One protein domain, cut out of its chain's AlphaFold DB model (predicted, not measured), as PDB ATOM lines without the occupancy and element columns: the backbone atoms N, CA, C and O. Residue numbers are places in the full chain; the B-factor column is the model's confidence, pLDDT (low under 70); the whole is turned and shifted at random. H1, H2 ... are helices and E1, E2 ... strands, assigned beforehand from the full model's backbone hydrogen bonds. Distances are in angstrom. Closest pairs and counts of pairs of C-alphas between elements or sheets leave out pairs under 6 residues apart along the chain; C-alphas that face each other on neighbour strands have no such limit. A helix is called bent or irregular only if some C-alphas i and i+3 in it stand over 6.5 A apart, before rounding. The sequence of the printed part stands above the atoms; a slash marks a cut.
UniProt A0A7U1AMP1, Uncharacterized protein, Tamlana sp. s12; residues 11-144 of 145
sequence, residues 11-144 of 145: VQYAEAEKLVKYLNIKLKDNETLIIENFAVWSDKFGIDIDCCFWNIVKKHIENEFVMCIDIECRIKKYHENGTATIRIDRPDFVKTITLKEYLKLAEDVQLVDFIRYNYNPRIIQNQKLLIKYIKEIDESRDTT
ATOM      1  N   VAL A  11     -39.560 -20.894  39.805       85.69
ATOM      2  CA  VAL A  11     -39.039 -22.199  40.219       85.69
ATOM      3  C   VAL A  11     -37.820 -22.005  41.105       85.69
ATOM      4  O   VAL A  11     -37.145 -20.984  41.013       85.69
ATOM      5  N   GLN A  12     -37.537 -22.993  41.949       90.50
ATOM      6  CA  GLN A  12     -36.360 -22.986  42.808       90.50
ATOM      7  C   GLN A  12     -35.236 -23.752  42.129       90.50
ATOM      8  O   GLN A  12     -35.374 -24.942  41.853       90.50
ATOM      9  N   TYR A  13     -34.127 -23.077  41.866       89.56
ATOM     10  CA  TYR A  13     -32.984 -23.637  41.164       89.56
ATOM     11  C   TYR A  13     -31.721 -23.534  42.017       89.56
ATOM     12  O   TYR A  13     -31.379 -22.460  42.502       89.56
ATOM     13  N   ALA A  14     -31.014 -24.647  42.197       90.56
ATOM     14  CA  ALA A  14     -29.683 -24.650  42.792       90.56
ATOM     15  C   ALA A  14     -28.626 -24.806  41.695       90.56
ATOM     16  O   ALA A  14     -28.620 -25.793  40.962       90.56
ATOM     17  N   GLU A  15     -27.702 -23.850  41.618       88.69
ATOM     18  CA  GLU A  15     -26.579 -23.905  40.683       88.69
ATOM     19  C   GLU A  15     -25.707 -25.148  40.912       88.69
ATOM     20  O   GLU A  15     -25.422 -25.521  42.058       88.69
ATOM     21  N   ALA A  16     -25.200 -25.742  39.824       88.38
ATOM     22  CA  ALA A  16     -24.319 -26.908  39.885       88.38
ATOM     23  C   ALA A  16     -23.141 -26.716  40.852       88.38
ATOM     24  O   ALA A  16     -22.828 -27.625  41.615       88.38
ATOM     25  N   GLU A  17     -22.516 -25.536  40.895       89.75
ATOM     26  CA  GLU A  17     -21.397 -25.273  41.808       89.75
ATOM     27  C   GLU A  17     -21.792 -25.365  43.289       89.75
ATOM     28  O   GLU A  17     -21.028 -25.893  44.103       89.75
ATOM     29  N   LYS A  18     -22.987 -24.874  43.650       91.75
ATOM     30  CA  LYS A  18     -23.522 -24.972  45.017       91.75
ATOM     31  C   LYS A  18     -23.788 -26.437  45.371       91.75
ATOM     32  O   LYS A  18     -23.420 -26.872  46.461       91.75
ATOM     33  N   LEU A  19     -24.344 -27.211  44.435       91.19
ATOM     34  CA  LEU A  19     -24.577 -28.649  44.604       91.19
ATOM     35  C   LEU A  19     -23.264 -29.435  44.737       91.19
ATOM     36  O   LEU A  19     -23.138 -30.246  45.649       91.19
ATOM     37  N   VAL A  20     -22.256 -29.165  43.902       91.44
ATOM     38  CA  VAL A  20     -20.931 -29.806  43.986       91.44
ATOM     39  C   VAL A  20     -20.291 -29.550  45.353       91.44
ATOM     40  O   VAL A  20     -19.821 -30.491  45.996       91.44
ATOM     41  N   LYS A  21     -20.314 -28.295  45.827       91.31
ATOM     42  CA  LYS A  21     -19.804 -27.926  47.160       91.31
ATOM     43  C   LYS A  21     -20.569 -28.638  48.276       91.31
ATOM     44  O   LYS A  21     -19.944 -29.156  49.196       91.31
ATOM     45  N   TYR A  22     -21.897 -28.695  48.177       92.25
ATOM     46  CA  TYR A  22     -22.754 -29.363  49.156       92.25
ATOM     47  C   TYR A  22     -22.490 -30.871  49.243       92.25
ATOM     48  O   TYR A  22     -22.359 -31.414  50.338       92.25
ATOM     49  N   LEU A  23     -22.379 -31.553  48.097       90.81
ATOM     50  CA  LEU A  23     -22.137 -32.997  48.052       90.81
ATOM     51  C   LEU A  23     -20.754 -33.384  48.595       90.81
ATOM     52  O   LEU A  23     -20.575 -34.531  49.007       90.81
ATOM     53  N   ASN A  24     -19.798 -32.445  48.588       90.19
ATOM     54  CA  ASN A  24     -18.466 -32.571  49.183       90.19
ATOM     55  C   ASN A  24     -17.768 -33.902  48.833       90.19
ATOM     56  O   ASN A  24     -17.289 -34.647  49.693       90.19
ATOM     57  N   ILE A  25     -17.769 -34.242  47.542       90.38
ATOM     58  CA  ILE A  25     -17.237 -35.513  47.043       90.38
ATOM     59  C   ILE A  25     -15.728 -35.394  46.852       90.38
ATOM     60  O   ILE A  25     -15.242 -34.476  46.197       90.38
ATOM     61  N   LYS A  26     -14.980 -36.361  47.390       91.88
ATOM     62  CA  LYS A  26     -13.531 -36.444  47.199       91.88
ATOM     63  C   LYS A  26     -13.211 -36.950  45.790       91.88
ATOM     64  O   LYS A  26     -13.511 -38.098  45.470       91.88
ATOM     65  N   LEU A  27     -12.583 -36.100  44.982       91.88
ATOM     66  CA  LEU A  27     -12.131 -36.395  43.618       91.88
ATOM     67  C   LEU A  27     -10.604 -36.500  43.564       91.88
ATOM     68  O   LEU A  27      -9.914 -36.033  44.474       91.88
ATOM     69  N   LYS A  28     -10.073 -37.117  42.507       94.12
ATOM     70  CA  LYS A  28      -8.642 -37.040  42.179       94.12
ATOM     71  C   LYS A  28      -8.312 -35.718  41.485       94.12
ATOM     72  O   LYS A  28      -9.189 -35.085  40.907       94.12
ATOM     73  N   ASP A  29      -7.030 -35.361  41.456       92.75
ATOM     74  CA  ASP A  29      -6.545 -34.108  40.855       92.75
ATOM     75  C   ASP A  29      -6.889 -33.967  39.360       92.75
ATOM     76  O   ASP A  29      -6.993 -32.857  38.845       92.75
ATOM     77  N   ASN A  30      -7.094 -35.085  38.655       94.81
ATOM     78  CA  ASN A  30      -7.468 -35.111  37.242       94.81
ATOM     79  C   ASN A  30      -8.974 -35.338  37.000       94.81
ATOM     80  O   ASN A  30      -9.372 -35.684  35.886       94.81
ATOM     81  N   GLU A  31      -9.813 -35.199  38.025       94.62
ATOM     82  CA  GLU A  31     -11.250 -35.465  37.963       94.62
ATOM     83  C   GLU A  31     -12.067 -34.199  38.247       94.62
ATOM     84  O   GLU A  31     -11.697 -33.345  39.049       94.62
ATOM     85  N   THR A  32     -13.219 -34.070  37.595       94.06
ATOM     86  CA  THR A  32     -14.194 -33.008  37.873       94.06
ATOM     87  C   THR A  32     -15.592 -33.602  37.928       94.06
ATOM     88  O   THR A  32     -15.980 -34.378  37.052       94.06
ATOM     89  N   LEU A  33     -16.348 -33.241  38.964       93.12
ATOM     90  CA  LEU A  33     -17.741 -33.638  39.113       93.12
ATOM     91  C   LEU A  33     -18.619 -32.778  38.204       93.12
ATOM     92  O   LEU A  33     -18.570 -31.553  38.259       93.12
ATOM     93  N   ILE A  34     -19.432 -33.440  37.393       91.00
ATOM     94  CA  ILE A  34     -20.449 -32.840  36.541       91.00
ATOM     95  C   ILE A  34     -21.810 -33.251  37.093       91.00
ATOM     96  O   ILE A  34     -22.079 -34.439  37.291       91.00
ATOM     97  N   ILE A  35     -22.653 -32.256  37.345       87.50
ATOM     98  CA  ILE A  35     -24.034 -32.424  37.786       87.50
ATOM     99  C   ILE A  35     -24.918 -31.788  36.720       87.50
ATOM    100  O   ILE A  35     -24.628 -30.687  36.253       87.50
ATOM    101  N   GLU A  36     -25.966 -32.495  36.316       76.31
ATOM    102  CA  GLU A  36     -26.977 -31.926  35.429       76.31
ATOM    103  C   GLU A  36     -27.826 -30.920  36.208       76.31
ATOM    104  O   GLU A  36     -28.208 -31.155  37.354       76.31
ATOM    105  N   ASN A  37     -28.097 -29.773  35.593       69.50
ATOM    106  CA  ASN A  37     -28.915 -28.735  36.203       69.50
ATOM    107  C   ASN A  37     -30.384 -29.183  36.259       69.50
ATOM    108  O   ASN A  37     -30.945 -29.704  35.300       69.50
ATOM    109  N   PHE A  38     -31.047 -28.950  37.378       80.06
ATOM    110  CA  PHE A  38     -32.480 -29.184  37.502       80.06
ATOM    111  C   PHE A  38     -33.054 -28.166  38.481       80.06
ATOM    112  O   PHE A  38     -32.354 -27.691  39.379       80.06
ATOM    113  N   ALA A  39     -34.323 -27.830  38.299       84.62
ATOM    114  CA  ALA A  39     -35.092 -26.955  39.164       84.62
ATOM    115  C   ALA A  39     -36.234 -27.732  39.816       84.62
ATOM    116  O   ALA A  39     -36.713 -28.748  39.312       84.62
ATOM    117  N   VAL A  40     -36.689 -27.228  40.947       86.56
ATOM    118  CA  VAL A  40     -37.876 -27.710  41.630       86.56
ATOM    119  C   VAL A  40     -39.029 -26.774  41.336       86.56
ATOM    120  O   VAL A  40     -38.922 -25.551  41.452       86.56
ATOM    121  N   TRP A  41     -40.154 -27.378  40.983       80.94
ATOM    122  CA  TRP A  41     -41.412 -26.684  40.841       80.94
ATOM    123  C   TRP A  41     -42.418 -27.262  41.825       80.94
ATOM    124  O   TRP A  41     -43.001 -28.324  41.599       80.94
ATOM    125  N   SER A  42     -42.637 -26.531  42.920       74.19
ATOM    126  CA  SER A  42     -43.397 -26.981  44.094       74.19
ATOM    127  C   SER A  42     -42.783 -28.193  44.808       74.19
ATOM    128  O   SER A  42     -41.752 -28.723  44.420       74.19
ATOM    129  N   ASP A  43     -43.431 -28.661  45.870       74.44
ATOM    130  CA  ASP A  43     -42.987 -29.800  46.677       74.44
ATOM    131  C   ASP A  43     -43.228 -31.176  46.029       74.44
ATOM    132  O   ASP A  43     -42.858 -32.202  46.604       74.44
ATOM    133  N   LYS A  44     -43.826 -31.213  44.831       73.12
ATOM    134  CA  LYS A  44     -44.205 -32.453  44.135       73.12
ATOM    135  C   LYS A  44     -43.444 -32.714  42.845       73.12
ATOM    136  O   LYS A  44     -43.312 -33.880  42.476       73.12
ATOM    137  N   PHE A  45     -42.962 -31.680  42.160       77.81
ATOM    138  CA  PHE A  45     -42.425 -31.820  40.809       77.81
ATOM    139  C   PHE A  45     -41.015 -31.244  40.684       77.81
ATOM    140  O   PHE A  45     -40.684 -30.206  41.254       77.81
ATOM    141  N   GLY A  46     -40.181 -31.932  39.914       82.00
ATOM    142  CA  GLY A  46     -38.884 -31.455  39.454       82.00
ATOM    143  C   GLY A  46     -38.888 -31.229  37.944       82.00
ATOM    144  O   GLY A  46     -39.747 -31.750  37.229       82.00
ATOM    145  N   ILE A  47     -37.929 -30.436  37.480       77.50
ATOM    146  CA  ILE A  47     -37.700 -30.081  36.078       77.50
ATOM    147  C   ILE A  47     -36.206 -30.242  35.798       77.50
ATOM    148  O   ILE A  47     -35.406 -29.598  36.467       77.50
ATOM    149  N   ASP A  48     -35.806 -31.076  34.843       73.25
ATOM    150  CA  ASP A  48     -34.389 -31.251  34.473       73.25
ATOM    151  C   ASP A  48     -33.938 -30.361  33.294       73.25
ATOM    152  O   ASP A  48     -34.716 -29.566  32.754       73.25
ATOM    153  N   ILE A  49     -32.662 -30.494  32.902       61.31
ATOM    154  CA  ILE A  49     -32.070 -29.766  31.770       61.31
ATOM    155  C   ILE A  49     -32.719 -30.054  30.426       61.31
ATOM    156  O   ILE A  49     -32.599 -29.229  29.543       61.31
ATOM    157  N   ASP A  50     -33.428 -31.156  30.225       59.91
ATOM    158  CA  ASP A  50     -34.120 -31.392  28.956       59.91
ATOM    159  C   ASP A  50     -35.573 -30.889  29.013       59.91
ATOM    160  O   ASP A  50     -36.404 -31.212  28.159       59.91
ATOM    161  N   CYS A  51     -35.877 -30.055  30.018       57.38
ATOM    162  CA  CYS A  51     -37.212 -29.579  30.363       57.38
ATOM    163  C   CYS A  51     -38.177 -30.735  30.665       57.38
ATOM    164  O   CYS A  51     -39.384 -30.638  30.393       57.38
ATOM    165  N   CYS A  52     -37.668 -31.846  31.209       64.62
ATOM    166  CA  CYS A  52     -38.502 -32.962  31.606       64.62
ATOM    167  C   CYS A  52     -39.079 -32.757  32.999       64.62
ATOM    168  O   CYS A  52     -38.351 -32.563  33.969       64.62
ATOM    169  N   PHE A  53     -40.408 -32.825  33.089       70.38
ATOM    170  CA  PHE A  53     -41.109 -32.822  34.367       70.38
ATOM    171  C   PHE A  53     -41.104 -34.232  34.942       70.38
ATOM    172  O   PHE A  53     -41.463 -35.193  34.259       70.38
ATOM    173  N   TRP A  54     -40.754 -34.343  36.213       71.56
ATOM    174  CA  TRP A  54     -40.755 -35.603  36.942       71.56
ATOM    175  C   TRP A  54     -41.301 -35.398  38.356       71.56
ATOM    176  O   TRP A  54     -41.380 -34.276  38.855       71.56
ATOM    177  N   ASN A  55     -41.738 -36.480  38.997       76.38
ATOM    178  CA  ASN A  55     -42.257 -36.424  40.363       76.38
ATOM    179  C   ASN A  55     -41.115 -36.530  41.366       76.38
ATOM    180  O   ASN A  55     -40.348 -37.491  41.310       76.38
ATOM    181  N   ILE A  56     -41.074 -35.623  42.338       84.38
ATOM    182  CA  ILE A  56     -40.140 -35.698  43.461       84.38
ATOM    183  C   ILE A  56     -40.343 -37.034  44.179       84.38
ATOM    184  O   ILE A  56     -41.467 -37.456  44.468       84.38
ATOM    185  N   VAL A  57     -39.238 -37.732  44.432       85.00
ATOM    186  CA  VAL A  57     -39.273 -39.090  44.970       85.00
ATOM    187  C   VAL A  57     -39.467 -39.049  46.480       85.00
ATOM    188  O   VAL A  57     -38.868 -38.240  47.183       85.00
ATOM    189  N   LYS A  58     -40.289 -39.957  47.003       88.50
ATOM    190  CA  LYS A  58     -40.474 -40.134  48.445       88.50
ATOM    191  C   LYS A  58     -39.635 -41.323  48.896       88.50
ATOM    192  O   LYS A  58     -39.840 -42.433  48.408       88.50
ATOM    193  N   LYS A  59     -38.681 -41.098  49.799       88.19
ATOM    194  CA  LYS A  59     -37.778 -42.144  50.306       88.19
ATOM    195  C   LYS A  59     -37.872 -42.261  51.819       88.19
ATOM    196  O   LYS A  59     -38.235 -41.306  52.497       88.19
ATOM    197  N   HIS A  60     -37.567 -43.448  52.330       89.38
ATOM    198  CA  HIS A  60     -37.520 -43.714  53.761       89.38
ATOM    199  C   HIS A  60     -36.112 -43.417  54.289       89.38
ATOM    200  O   HIS A  60     -35.162 -44.113  53.927       89.38
ATOM    201  N   ILE A  61     -35.978 -42.374  55.104       83.69
ATOM    202  CA  ILE A  61     -34.720 -41.909  55.700       83.69
ATOM    203  C   ILE A  61     -34.966 -41.766  57.203       83.69
ATOM    204  O   ILE A  61     -35.944 -41.146  57.598       83.69
ATOM    205  N   GLU A  62     -34.109 -42.372  58.032       82.31
ATOM    206  CA  GLU A  62     -34.175 -42.256  59.504       82.31
ATOM    207  C   GLU A  62     -35.559 -42.579  60.114       82.31
ATOM    208  O   GLU A  62     -35.984 -41.966  61.085       82.31
ATOM    209  N   ASN A  63     -36.248 -43.590  59.570       85.19
ATOM    210  CA  ASN A  63     -37.603 -44.014  59.964       85.19
ATOM    211  C   ASN A  63     -38.752 -43.068  59.579       85.19
ATOM    212  O   ASN A  63     -39.887 -43.277  60.007       85.19
ATOM    213  N   GLU A  64     -38.494 -42.086  58.716       88.25
ATOM    214  CA  GLU A  64     -39.513 -41.187  58.183       88.25
ATOM    215  C   GLU A  64     -39.540 -41.202  56.654       88.25
ATOM    216  O   GLU A  64     -38.537 -41.439  55.976       88.25
ATOM    217  N   PHE A  65     -40.714 -40.938  56.077       87.56
ATOM    218  CA  PHE A  65     -40.820 -40.733  54.639       87.56
ATOM    219  C   PHE A  65     -40.582 -39.268  54.287       87.56
ATOM    220  O   PHE A  65     -41.426 -38.415  54.567       87.56
ATOM    221  N   VAL A  66     -39.488 -39.002  53.583       91.62
ATOM    222  CA  VAL A  66     -39.045 -37.653  53.230       91.62
ATOM    223  C   VAL A  66     -39.082 -37.468  51.712       91.62
ATOM    224  O   VAL A  66     -38.726 -38.371  50.948       91.62
ATOM    225  N   MET A  67     -39.521 -36.290  51.266       91.12
ATOM    226  CA  MET A  67     -39.422 -35.881  49.862       91.12
ATOM    227  C   MET A  67     -37.961 -35.586  49.523       91.12
ATOM    228  O   MET A  67     -37.284 -34.852  50.248       91.12
ATOM    229  N   CYS A  68     -37.473 -36.174  48.440       90.50
ATOM    230  CA  CYS A  68     -36.066 -36.173  48.075       90.50
ATOM    231  C   CYS A  68     -35.876 -35.920  46.583       90.50
ATOM    232  O   CYS A  68     -36.744 -36.213  45.762       90.50
ATOM    233  N   ILE A  69     -34.687 -35.438  46.246       89.06
ATOM    234  CA  ILE A  69     -34.241 -35.255  44.874       89.06
ATOM    235  C   ILE A  69     -33.041 -36.157  44.639       89.06
ATOM    236  O   ILE A  69     -32.117 -36.204  45.454       89.06
ATOM    237  N   ASP A  70     -33.074 -36.878  43.524       87.75
ATOM    238  CA  ASP A  70     -31.963 -37.692  43.063       87.75
ATOM    239  C   ASP A  70     -31.108 -36.881  42.091       87.75
ATOM    240  O   ASP A  70     -31.574 -36.432  41.050       87.75
ATOM    241  N   ILE A  71     -29.848 -36.677  42.466       87.25
ATOM    242  CA  ILE A  71     -28.855 -35.947  41.688       87.25
ATOM    243  C   ILE A  71     -27.994 -36.948  40.935       87.25
ATOM    244  O   ILE A  71     -27.167 -37.650  41.529       87.25
ATOM    245  N   GLU A  72     -28.163 -36.983  39.621       88.38
ATOM    246  CA  GLU A  72     -27.282 -37.722  38.730       88.38
ATOM    247  C   GLU A  72     -25.906 -37.059  38.652       88.38
ATOM    248  O   GLU A  72     -25.756 -35.902  38.260       88.38
ATOM    249  N   CYS A  73     -24.882 -37.810  39.041       90.50
ATOM    250  CA  CYS A  73     -23.513 -37.333  39.125       90.50
ATOM    251  C   CYS A  73     -22.634 -38.081  38.121       90.50
ATOM    252  O   CYS A  73     -22.633 -39.315  38.068       90.50
ATOM    253  N   ARG A  74     -21.848 -37.333  37.346       93.44
ATOM    254  CA  ARG A  74     -20.892 -37.868  36.367       93.44
ATOM    255  C   ARG A  74     -19.492 -37.349  36.664       93.44
ATOM    256  O   ARG A  74     -19.322 -36.207  37.079       93.44
ATOM    257  N   ILE A  75     -18.477 -38.173  36.449       94.19
ATOM    258  CA  ILE A  75     -17.076 -37.803  36.639       94.19
ATOM    259  C   ILE A  75     -16.444 -37.609  35.268       94.19
ATOM    260  O   ILE A  75     -16.286 -38.549  34.488       94.19
ATOM    261  N   LYS A  76     -16.026 -36.376  34.994       95.06
ATOM    262  CA  LYS A  76     -15.182 -36.055  33.849       95.06
ATOM    263  C   LYS A  76     -13.724 -36.282  34.232       95.06
ATOM    264  O   LYS A  76     -13.246 -35.693  35.200       95.06
ATOM    265  N   LYS A  77     -13.021 -37.127  33.476       95.69
ATOM    266  CA  LYS A  77     -11.614 -37.473  33.718       95.69
ATOM    267  C   LYS A  77     -10.727 -36.829  32.672       95.69
ATOM    268  O   LYS A  77     -10.949 -37.038  31.483       95.69
ATOM    269  N   TYR A  78      -9.724 -36.087  33.116       95.81
ATOM    270  CA  TYR A  78      -8.721 -35.472  32.260       95.81
ATOM    271  C   TYR A  78      -7.507 -36.393  32.117       95.81
ATOM    272  O   TYR A  78      -7.033 -36.994  33.085       95.81
ATOM    273  N   HIS A  79      -7.022 -36.512  30.887       93.75
ATOM    274  CA  HIS A  79      -5.837 -37.277  30.520       93.75
ATOM    275  C   HIS A  79      -4.635 -36.340  30.345       93.75
ATOM    276  O   HIS A  79      -4.796 -35.160  30.037       93.75
ATOM    277  N   GLU A  80      -3.418 -36.871  30.484       93.12
ATOM    278  CA  GLU A  80      -2.168 -36.096  30.373       93.12
ATOM    279  C   GLU A  80      -2.005 -35.393  29.015       93.12
ATOM    280  O   GLU A  80      -1.393 -34.336  28.922       93.12
ATOM    281  N   ASN A  81      -2.611 -35.944  27.962       92.25
ATOM    282  CA  ASN A  81      -2.619 -35.371  26.614       92.25
ATOM    283  C   ASN A  81      -3.638 -34.223  26.422       92.25
ATOM    284  O   ASN A  81      -3.888 -33.815  25.290       92.25
ATOM    285  N   GLY A  82      -4.275 -33.747  27.497       87.94
ATOM    286  CA  GLY A  82      -5.274 -32.673  27.476       87.94
ATOM    287  C   GLY A  82      -6.682 -33.104  27.047       87.94
ATOM    288  O   GLY A  82      -7.601 -32.286  27.071       87.94
ATOM    289  N   THR A  83      -6.888 -34.370  26.674       92.94
ATOM    290  CA  THR A  83      -8.226 -34.900  26.357       92.94
ATOM    291  C   THR A  83      -9.018 -35.231  27.620       92.94
ATOM    292  O   THR A  83      -8.455 -35.372  28.707       92.94
ATOM    293  N   ALA A  84     -10.340 -35.373  27.487       92.62
ATOM    294  CA  ALA A  84     -11.202 -35.775  28.591       92.62
ATOM    295  C   ALA A  84     -12.198 -36.863  28.185       92.62
ATOM    296  O   ALA A  84     -12.698 -36.873  27.061       92.62
ATOM    297  N   THR A  85     -12.517 -37.745  29.130       93.56
ATOM    298  CA  THR A  85     -13.552 -38.773  28.990       93.56
ATOM    299  C   THR A  85     -14.669 -38.556  30.003       93.56
ATOM    300  O   THR A  85     -14.434 -38.160  31.146       93.56
ATOM    301  N   ILE A  86     -15.904 -38.798  29.567       92.88
ATOM    302  CA  ILE A  86     -17.106 -38.770  30.401       92.88
ATOM    303  C   ILE A  86     -18.040 -39.892  29.955       92.88
ATOM    304  O   ILE A  86     -18.136 -40.197  28.765       92.88
ATOM    305  N   ARG A  87     -18.711 -40.525  30.915       86.75
ATOM    306  CA  ARG A  87     -19.732 -41.532  30.641       86.75
ATOM    307  C   ARG A  87     -21.057 -40.844  30.298       86.75
ATOM    308  O   ARG A  87     -21.511 -39.996  31.058       86.75
ATOM    309  N   ILE A  88     -21.655 -41.202  29.159       84.38
ATOM    310  CA  ILE A  88     -22.892 -40.572  28.651       84.38
ATOM    311  C   ILE A  88     -24.109 -41.495  28.815       84.38
ATOM    312  O   ILE A  88     -25.220 -41.011  28.979       84.38
ATOM    313  N   ASP A  89     -23.922 -42.818  28.812       86.19
ATOM    314  CA  ASP A  89     -25.019 -43.796  28.855       86.19
ATOM    315  C   ASP A  89     -25.769 -43.841  30.195       86.19
ATOM    316  O   ASP A  89     -26.930 -44.237  30.232       86.19
ATOM    317  N   ARG A  90     -25.106 -43.472  31.295       86.44
ATOM    318  CA  ARG A  90     -25.674 -43.434  32.650       86.44
ATOM    319  C   ARG A  90     -24.797 -42.600  33.586       86.44
ATOM    320  O   ARG A  90     -23.594 -42.489  33.321       86.44
ATOM    321  N   PRO A  91     -25.344 -42.091  34.703       89.44
ATOM    322  CA  PRO A  91     -24.531 -41.476  35.743       89.44
ATOM    323  C   PRO A  91     -23.507 -42.459  36.321       89.44
ATOM    324  O   PRO A  91     -23.732 -43.672  36.367       89.44
ATOM    325  N   ASP A  92     -22.378 -41.935  36.801       91.94
ATOM    326  CA  ASP A  92     -21.399 -42.736  37.543       91.94
ATOM    327  C   ASP A  92     -21.964 -43.157  38.904       91.94
ATOM    328  O   ASP A  92     -21.708 -44.267  39.373       91.94
ATOM    329  N   PHE A  93     -22.762 -42.284  39.521       91.94
ATOM    330  CA  PHE A  93     -23.545 -42.568  40.718       91.94
ATOM    331  C   PHE A  93     -24.689 -41.557  40.869       91.94
ATOM    332  O   PHE A  93     -24.695 -40.496  40.247       91.94
ATOM    333  N   VAL A  94     -25.650 -41.873  41.736       89.94
ATOM    334  CA  VAL A  94     -26.774 -40.990  42.070       89.94
ATOM    335  C   VAL A  94     -26.689 -40.619  43.546       89.94
ATOM    336  O   VAL A  94     -26.510 -41.492  44.400       89.94
ATOM    337  N   LYS A  95     -26.804 -39.327  43.859       90.50
ATOM    338  CA  LYS A  95     -26.890 -38.828  45.234       90.50
ATOM    339  C   LYS A  95     -28.299 -38.356  45.538       90.50
ATOM    340  O   LYS A  95     -28.784 -37.416  44.928       90.50
ATOM    341  N   THR A  96     -28.927 -38.983  46.521       90.38
ATOM    342  CA  THR A  96     -30.194 -38.508  47.072       90.38
ATOM    343  C   THR A  96     -29.923 -37.403  48.083       90.38
ATOM    344  O   THR A  96     -29.153 -37.609  49.020       90.38
ATOM    345  N   ILE A  97     -30.587 -36.265  47.917       90.88
ATOM    346  CA  ILE A  97     -30.631 -35.185  48.906       90.88
ATOM    347  C   ILE A  97     -32.079 -34.923  49.310       90.88
ATOM    348  O   ILE A  97     -33.000 -35.149  48.520       90.88
ATOM    349  N   THR A  98     -32.311 -34.449  50.532       92.38
ATOM    350  CA  THR A  98     -33.678 -34.090  50.926       92.38
ATOM    351  C   THR A  98     -34.118 -32.827  50.189       92.38
ATOM    352  O   THR A  98     -33.318 -31.924  49.928       92.38
ATOM    353  N   LEU A  99     -35.415 -32.717  49.891       91.81
ATOM    354  CA  LEU A  99     -35.975 -31.512  49.275       91.81
ATOM    355  C   LEU A  99     -35.682 -30.269  50.132       91.81
ATOM    356  O   LEU A  99     -35.327 -29.215  49.616       91.81
ATOM    357  N   LYS A 100     -35.755 -30.408  51.458       91.88
ATOM    358  CA  LYS A 100     -35.442 -29.330  52.404       91.88
ATOM    359  C   LYS A 100     -34.007 -28.822  52.258       91.88
ATOM    360  O   LYS A 100     -33.785 -27.622  52.361       91.88
ATOM    361  N   GLU A 101     -33.033 -29.708  52.079       92.31
ATOM    362  CA  GLU A 101     -31.630 -29.319  51.898       92.31
ATOM    363  C   GLU A 101     -31.395 -28.667  50.543       92.31
ATOM    364  O   GLU A 101     -30.734 -27.635  50.489       92.31
ATOM    365  N   TYR A 102     -31.999 -29.204  49.480       92.44
ATOM    366  CA  TYR A 102     -31.958 -28.576  48.162       92.44
ATOM    367  C   TYR A 102     -32.468 -27.132  48.215       92.44
ATOM    368  O   TYR A 102     -31.783 -26.211  47.777       92.44
ATOM    369  N   LEU A 103     -33.635 -26.917  48.829       91.56
ATOM    370  CA  LEU A 103     -34.261 -25.597  48.916       91.56
ATOM    371  C   LEU A 103     -33.454 -24.583  49.742       91.56
ATOM    372  O   LEU A 103     -33.657 -23.387  49.581       91.56
ATOM    373  N   LYS A 104     -32.514 -25.018  50.594       93.56
ATOM    374  CA  LYS A 104     -31.577 -24.101  51.275       93.56
ATOM    375  C   LYS A 104     -30.491 -23.554  50.345       93.56
ATOM    376  O   LYS A 104     -29.875 -22.545  50.673       93.56
ATOM    377  N   LEU A 105     -30.203 -24.256  49.252       92.31
ATOM    378  CA  LEU A 105     -29.182 -23.894  48.263       92.31
ATOM    379  C   LEU A 105     -29.785 -23.175  47.056       92.31
ATOM    380  O   LEU A 105     -29.058 -22.515  46.307       92.31
ATOM    381  N   ALA A 106     -31.085 -23.369  46.850       92.44
ATOM    382  CA  ALA A 106     -31.805 -22.883  45.699       92.44
ATOM    383  C   ALA A 106     -32.134 -21.390  45.807       92.44
ATOM    384  O   ALA A 106     -32.301 -20.837  46.893       92.44
ATOM    385  N   GLU A 107     -32.257 -20.763  44.649       91.44
ATOM    386  CA  GLU A 107     -32.764 -19.412  44.474       91.44
ATOM    387  C   GLU A 107     -33.969 -19.420  43.536       91.44
ATOM    388  O   GLU A 107     -34.159 -20.345  42.741       91.44
ATOM    389  N   ASP A 108     -34.794 -18.389  43.655       90.12
ATOM    390  CA  ASP A 108     -35.976 -18.224  42.825       90.12
ATOM    391  C   ASP A 108     -35.578 -17.692  41.445       90.12
ATOM    392  O   ASP A 108     -34.993 -16.614  41.317       90.12
ATOM    393  N   VAL A 109     -35.942 -18.428  40.399       84.69
ATOM    394  CA  VAL A 109     -35.723 -18.038  39.002       84.69
ATOM    395  C   VAL A 109     -37.018 -18.152  38.214       84.69
ATOM    396  O   VAL A 109     -37.900 -18.952  38.534       84.69
ATOM    397  N   GLN A 110     -37.161 -17.355  37.157       80.56
ATOM    398  CA  GLN A 110     -38.307 -17.506  36.269       80.56
ATOM    399  C   GLN A 110     -38.153 -18.786  35.444       80.56
ATOM    400  O   GLN A 110     -37.108 -19.037  34.847       80.56
ATOM    401  N   LEU A 111     -39.221 -19.577  35.352       75.12
ATOM    402  CA  LEU A 111     -39.264 -20.823  34.587       75.12
ATOM    403  C   LEU A 111     -38.847 -20.602  33.131       75.12
ATOM    404  O   LEU A 111     -38.169 -21.437  32.545       75.12
ATOM    405  N   VAL A 112     -39.239 -19.471  32.542       69.19
ATOM    406  CA  VAL A 112     -38.856 -19.120  31.170       69.19
ATOM    407  C   VAL A 112     -37.354 -18.904  31.027       69.19
ATOM    408  O   VAL A 112     -36.801 -19.281  30.001       69.19
ATOM    409  N   ASP A 113     -36.696 -18.353  32.045       70.25
ATOM    410  CA  ASP A 113     -35.250 -18.147  32.047       70.25
ATOM    411  C   ASP A 113     -34.522 -19.468  32.304       70.25
ATOM    412  O   ASP A 113     -33.506 -19.724  31.671       70.25
ATOM    413  N   PHE A 114     -35.093 -20.364  33.115       68.62
ATOM    414  CA  PHE A 114     -34.593 -21.731  33.282       68.62
ATOM    415  C   PHE A 114     -34.700 -22.560  31.981       68.62
ATOM    416  O   PHE A 114     -33.735 -23.193  31.558       68.62
ATOM    417  N   ILE A 115     -35.851 -22.515  31.296       62.00
ATOM    418  CA  ILE A 115     -36.122 -23.267  30.055       62.00
ATOM    419  C   ILE A 115     -35.384 -22.678  28.838       62.00
ATOM    420  O   ILE A 115     -35.021 -23.420  27.923       62.00
ATOM    421  N   ARG A 116     -35.150 -21.355  28.790       52.97
ATOM    422  CA  ARG A 116     -34.521 -20.666  27.641       52.97
ATOM    423  C   ARG A 116     -33.131 -21.189  27.285       52.97
ATOM    424  O   ARG A 116     -32.712 -21.012  26.144       52.97
ATOM    425  N   TYR A 117     -32.457 -21.868  28.207       45.88
ATOM    426  CA  TYR A 117     -31.146 -22.468  27.968       45.88
ATOM    427  C   TYR A 117     -31.195 -23.901  27.405       45.88
ATOM    428  O   TYR A 117     -30.145 -24.433  27.067       45.88
ATOM    429  N   ASN A 118     -32.382 -24.510  27.259       44.38
ATOM    430  CA  ASN A 118     -32.526 -25.972  27.208       44.38
ATOM    431  C   ASN A 118     -33.694 -26.493  26.326       44.38
ATOM    432  O   ASN A 118     -34.240 -27.576  26.530       44.38
ATOM    433  N   TYR A 119     -34.125 -25.715  25.327       42.56
ATOM    434  CA  TYR A 119     -35.325 -26.025  24.541       42.56
ATOM    435  C   TYR A 119     -35.168 -27.263  23.631       42.56
ATOM    436  O   TYR A 119     -34.576 -27.182  22.552       42.56
ATOM    437  N   ASN A 120     -35.795 -28.384  24.010       48.50
ATOM    438  CA  ASN A 120     -36.053 -29.525  23.125       48.50
ATOM    439  C   ASN A 120     -37.557 -29.616  22.769       48.50
ATOM    440  O   ASN A 120     -38.370 -30.058  23.586       48.50
ATOM    441  N   PRO A 121     -37.971 -29.247  21.540       45.75
ATOM    442  CA  PRO A 121     -39.381 -29.200  21.134       45.75
ATOM    443  C   PRO A 121     -40.093 -30.564  21.052       45.75
ATOM    444  O   PRO A 121     -41.272 -30.615  20.704       45.75
ATOM    445  N   ARG A 122     -39.424 -31.688  21.346       47.06
ATOM    446  CA  ARG A 122     -39.997 -33.036  21.185       47.06
ATOM    447  C   ARG A 122     -40.909 -33.499  22.326       47.06
ATOM    448  O   ARG A 122     -41.555 -34.533  22.172       47.06
ATOM    449  N   ILE A 123     -41.014 -32.779  23.448       54.19
ATOM    450  CA  ILE A 123     -41.614 -33.347  24.670       54.19
ATOM    451  C   ILE A 123     -43.033 -32.826  24.962       54.19
ATOM    452  O   ILE A 123     -43.317 -32.146  25.947       54.19
ATOM    453  N   ILE A 124     -43.973 -33.199  24.089       51.78
ATOM    454  CA  ILE A 124     -45.398 -32.814  24.143       51.78
ATOM    455  C   ILE A 124     -46.122 -33.296  25.417       51.78
ATOM    456  O   ILE A 124     -47.060 -32.653  25.885       51.78
ATOM    457  N   GLN A 125     -45.713 -34.432  25.997       51.59
ATOM    458  CA  GLN A 125     -46.301 -34.951  27.243       51.59
ATOM    459  C   GLN A 125     -45.955 -34.074  28.455       51.59
ATOM    460  O   GLN A 125     -46.757 -33.957  29.378       51.59
ATOM    461  N   ASN A 126     -44.830 -33.368  28.400       52.12
ATOM    462  CA  ASN A 126     -44.347 -32.523  29.485       52.12
ATOM    463  C   ASN A 126     -45.003 -31.141  29.464       52.12
ATOM    464  O   ASN A 126     -45.369 -30.618  30.512       52.12
ATOM    465  N   GLN A 127     -45.322 -30.627  28.272       56.53
ATOM    466  CA  GLN A 127     -46.254 -29.504  28.132       56.53
ATOM    467  C   GLN A 127     -47.635 -29.836  28.714       56.53
ATOM    468  O   GLN A 127     -48.258 -28.974  29.325       56.53
ATOM    469  N   LYS A 128     -48.117 -31.082  28.588       57.28
ATOM    470  CA  LYS A 128     -49.390 -31.497  29.202       57.28
ATOM    471  C   LYS A 128     -49.324 -31.526  30.731       57.28
ATOM    472  O   LYS A 128     -50.308 -31.140  31.352       57.28
ATOM    473  N   LEU A 129     -48.202 -31.942  31.329       56.56
ATOM    474  CA  LEU A 129     -47.998 -31.898  32.786       56.56
ATOM    475  C   LEU A 129     -47.926 -30.455  33.304       56.56
ATOM    476  O   LEU A 129     -48.646 -30.113  34.240       56.56
ATOM    477  N   LEU A 130     -47.157 -29.595  32.629       64.12
ATOM    478  CA  LEU A 130     -47.095 -28.158  32.904       64.12
ATOM    479  C   LEU A 130     -48.484 -27.505  32.814       64.12
ATOM    480  O   LEU A 130     -48.908 -26.817  33.736       64.12
ATOM    481  N   ILE A 131     -49.233 -27.767  31.737       63.31
ATOM    482  CA  ILE A 131     -50.589 -27.230  31.539       63.31
ATOM    483  C   ILE A 131     -51.572 -27.788  32.571       63.31
ATOM    484  O   ILE A 131     -52.419 -27.040  33.050       63.31
ATOM    485  N   LYS A 132     -51.488 -29.080  32.920       62.28
ATOM    486  CA  LYS A 132     -52.343 -29.685  33.951       62.28
ATOM    487  C   LYS A 132     -52.170 -28.957  35.283       62.28
ATOM    488  O   LYS A 132     -53.161 -28.574  35.886       62.28
ATOM    489  N   TYR A 133     -50.932 -28.706  35.692       64.12
ATOM    490  CA  TYR A 133     -50.660 -28.030  36.954       64.12
ATOM    491  C   TYR A 133     -51.007 -26.532  36.922       64.12
ATOM    492  O   TYR A 133     -51.568 -26.017  37.884       64.12
ATOM    493  N   ILE A 134     -50.759 -25.831  35.803       64.00
ATOM    494  CA  ILE A 134     -51.233 -24.445  35.621       64.00
ATOM    495  C   ILE A 134     -52.755 -24.370  35.816       64.00
ATOM    496  O   ILE A 134     -53.232 -23.466  36.495       64.00
ATOM    497  N   LYS A 135     -53.508 -25.334  35.268       61.38
ATOM    498  CA  LYS A 135     -54.965 -25.412  35.441       61.38
ATOM    499  C   LYS A 135     -55.379 -25.711  36.882       61.38
ATOM    500  O   LYS A 135     -56.297 -25.072  37.371       61.38
ATOM    501  N   GLU A 136     -54.684 -26.614  37.574       63.50
ATOM    502  CA  GLU A 136     -54.952 -26.906  38.994       63.50
ATOM    503  C   GLU A 136     -54.738 -25.669  39.890       63.50
ATOM    504  O   GLU A 136     -55.516 -25.438  40.816       63.50
ATOM    505  N   ILE A 137     -53.725 -24.838  39.605       61.53
ATOM    506  CA  ILE A 137     -53.529 -23.562  40.313       61.53
ATOM    507  C   ILE A 137     -54.692 -22.600  40.036       61.53
ATOM    508  O   ILE A 137     -55.189 -21.969  40.969       61.53
ATOM    509  N   ASP A 138     -55.114 -22.476  38.779       55.00
ATOM    510  CA  ASP A 138     -56.198 -21.573  38.369       55.00
ATOM    511  C   ASP A 138     -57.535 -21.964  39.029       55.00
ATOM    512  O   ASP A 138     -58.190 -21.143  39.665       55.00
ATOM    513  N   GLU A 139     -57.869 -23.257  39.030       56.16
ATOM    514  CA  GLU A 139     -59.077 -23.801  39.674       56.16
ATOM    515  C   GLU A 139     -59.060 -23.635  41.210       56.16
ATOM    516  O   GLU A 139     -60.100 -23.425  41.843       56.16
ATOM    517  N   SER A 140     -57.878 -23.675  41.839       53.22
ATOM    518  CA  SER A 140     -57.739 -23.410  43.281       53.22
ATOM    519  C   SER A 140     -57.903 -21.933  43.658       53.22
ATOM    520  O   SER A 140     -58.213 -21.625  44.809       53.22
ATOM    521  N   ARG A 141     -57.732 -21.013  42.698       49.88
ATOM    522  CA  ARG A 141     -57.980 -19.576  42.889       49.88
ATOM    523  C   ARG A 141     -59.463 -19.233  42.763       49.88
ATOM    524  O   ARG A 141     -59.948 -18.397  43.518       49.88
ATOM    525  N   ASP A 142     -60.194 -19.927  41.894       46.72
ATOM    526  CA  ASP A 142     -61.638 -19.713  41.714       46.72
ATOM    527  C   ASP A 142     -62.490 -20.226  42.887       46.72
ATOM    528  O   ASP A 142     -63.626 -19.800  43.066       46.72
ATOM    529  N   THR A 143     -61.952 -21.103  43.737       46.34
ATOM    530  CA  THR A 143     -62.671 -21.643  44.908       46.34
ATOM    531  C   THR A 143     -62.513 -20.808  46.184       46.34
ATOM    532  O   THR A 143     -63.093 -21.153  47.211       46.34
ATOM    533  N   THR A 144     -61.748 -19.710  46.137       45.28
ATOM    534  CA  THR A 144     -61.534 -18.793  47.276       45.28
ATOM    535  C   THR A 144     -62.264 -17.446  47.155       45.28
ATOM    536  O   THR A 144     -61.991 -16.546  47.951       45.28
TER     537      THR A 144
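AT A GLANCE: This is residues 11 to 144 of the 145 residues of an uncharacterized protein of Tamlana sp. s12 (UniProt A0A7U1AMP1). Two strongly twisted antiparallel sheets are joined end to end, E2 of one running on into E3 of the other and E5 into E6; H1 packs on one sheet, H3 on the other, and H2 sits at the junction. The long bent strand E7 reaches, with E2 and residues 79 to 83, to one end of the longest axis, and at the other end residues 134 to 144 stick out, of which 134 to 142 belong to H4. The 134 printed residues have four named helices and nine named strands, in the order E1 H1 E2 E3 E4 E5 E6 E7 E8 H2 E9 H3 H4, a mixed class. One sheet has the order E5 E4 E3 E1 E9; the other is branched, with E2, E6 and E8 beside E7. The whole is only just loose, close to compact, with a radius of gyration of the C-alphas of 17.2 A and spans of 63 by 41 by 25 A.

HOW THE PARTS SIT: Start at E1, residues 11 to 13, whose antiparallel neighbours are E9, residues 107 to 110, with N 11 and O 109 2.9 A apart, and E3, residues 38 to 41, with N 40 and O 12 2.8 A apart, both within hydrogen-bond range. E3, E4, residues 45 to 48, and E5, residues 53 to 55, form a meander, each strand the antiparallel neighbour of the one before; N 39 and O 47 are 2.8 A apart, as are N 46 and O 54. In the branched sheet, E6, residues 57 to 61, E7, residues 64 to 78, and E8, residues 93 to 98, form a second meander. E2, residues 31 to 35, and E6 lie on one side of E7 and E8 on the other side; look at N 34 and O 74, 2.8 A, N 66 and O 59, 2.8 A, and N 71 and O 95, 2.8 A. H1, residues 16 to 23, is on this sheet at a height of 7.8 A; its closest C-alphas to E2 are Ala 16 and Ile 35, 5.9 A. H2, residues 99 to 105, is on it too, over none of its strands, with C-alphas 68 and 99 the closest to E7 at 4.8 A, and only grazes the other sheet. H3, residues 111 to 115, is on the five-stranded sheet over E3, at a height of 9.4 A. H4, residues 124 to 142, makes two layers with that sheet, a helix on one face; the closest C-alphas of H4 and E5 are Asn 126 and Phe 53, 5.9 A. In H1, H3 and H4 every O i to N i+4 pair is within hydrogen-bond range; in H2, 2 of 3 are.

IN THESE COORDINATES: Find C-alpha 11 at (-39.039, -22.199, 40.219), where E1 begins. E7 runs 40.7 A from C-alpha 64 to C-alpha 78 at (-8.721, -35.472, 32.260) and bends by 64 degrees at residue 67. H4 runs 27.3 A to C-alpha 142 at (-61.638, -19.713, 41.714).

THE WHOLE: The C-alphas of Asn 81 and Thr 144, the two farthest apart, are 64.6 A from each other. The printed part has no cut, and E7 to E8 is the long link. Model confidence is under 70 at residues 37, 49 to 52, 112 and 114 to 144.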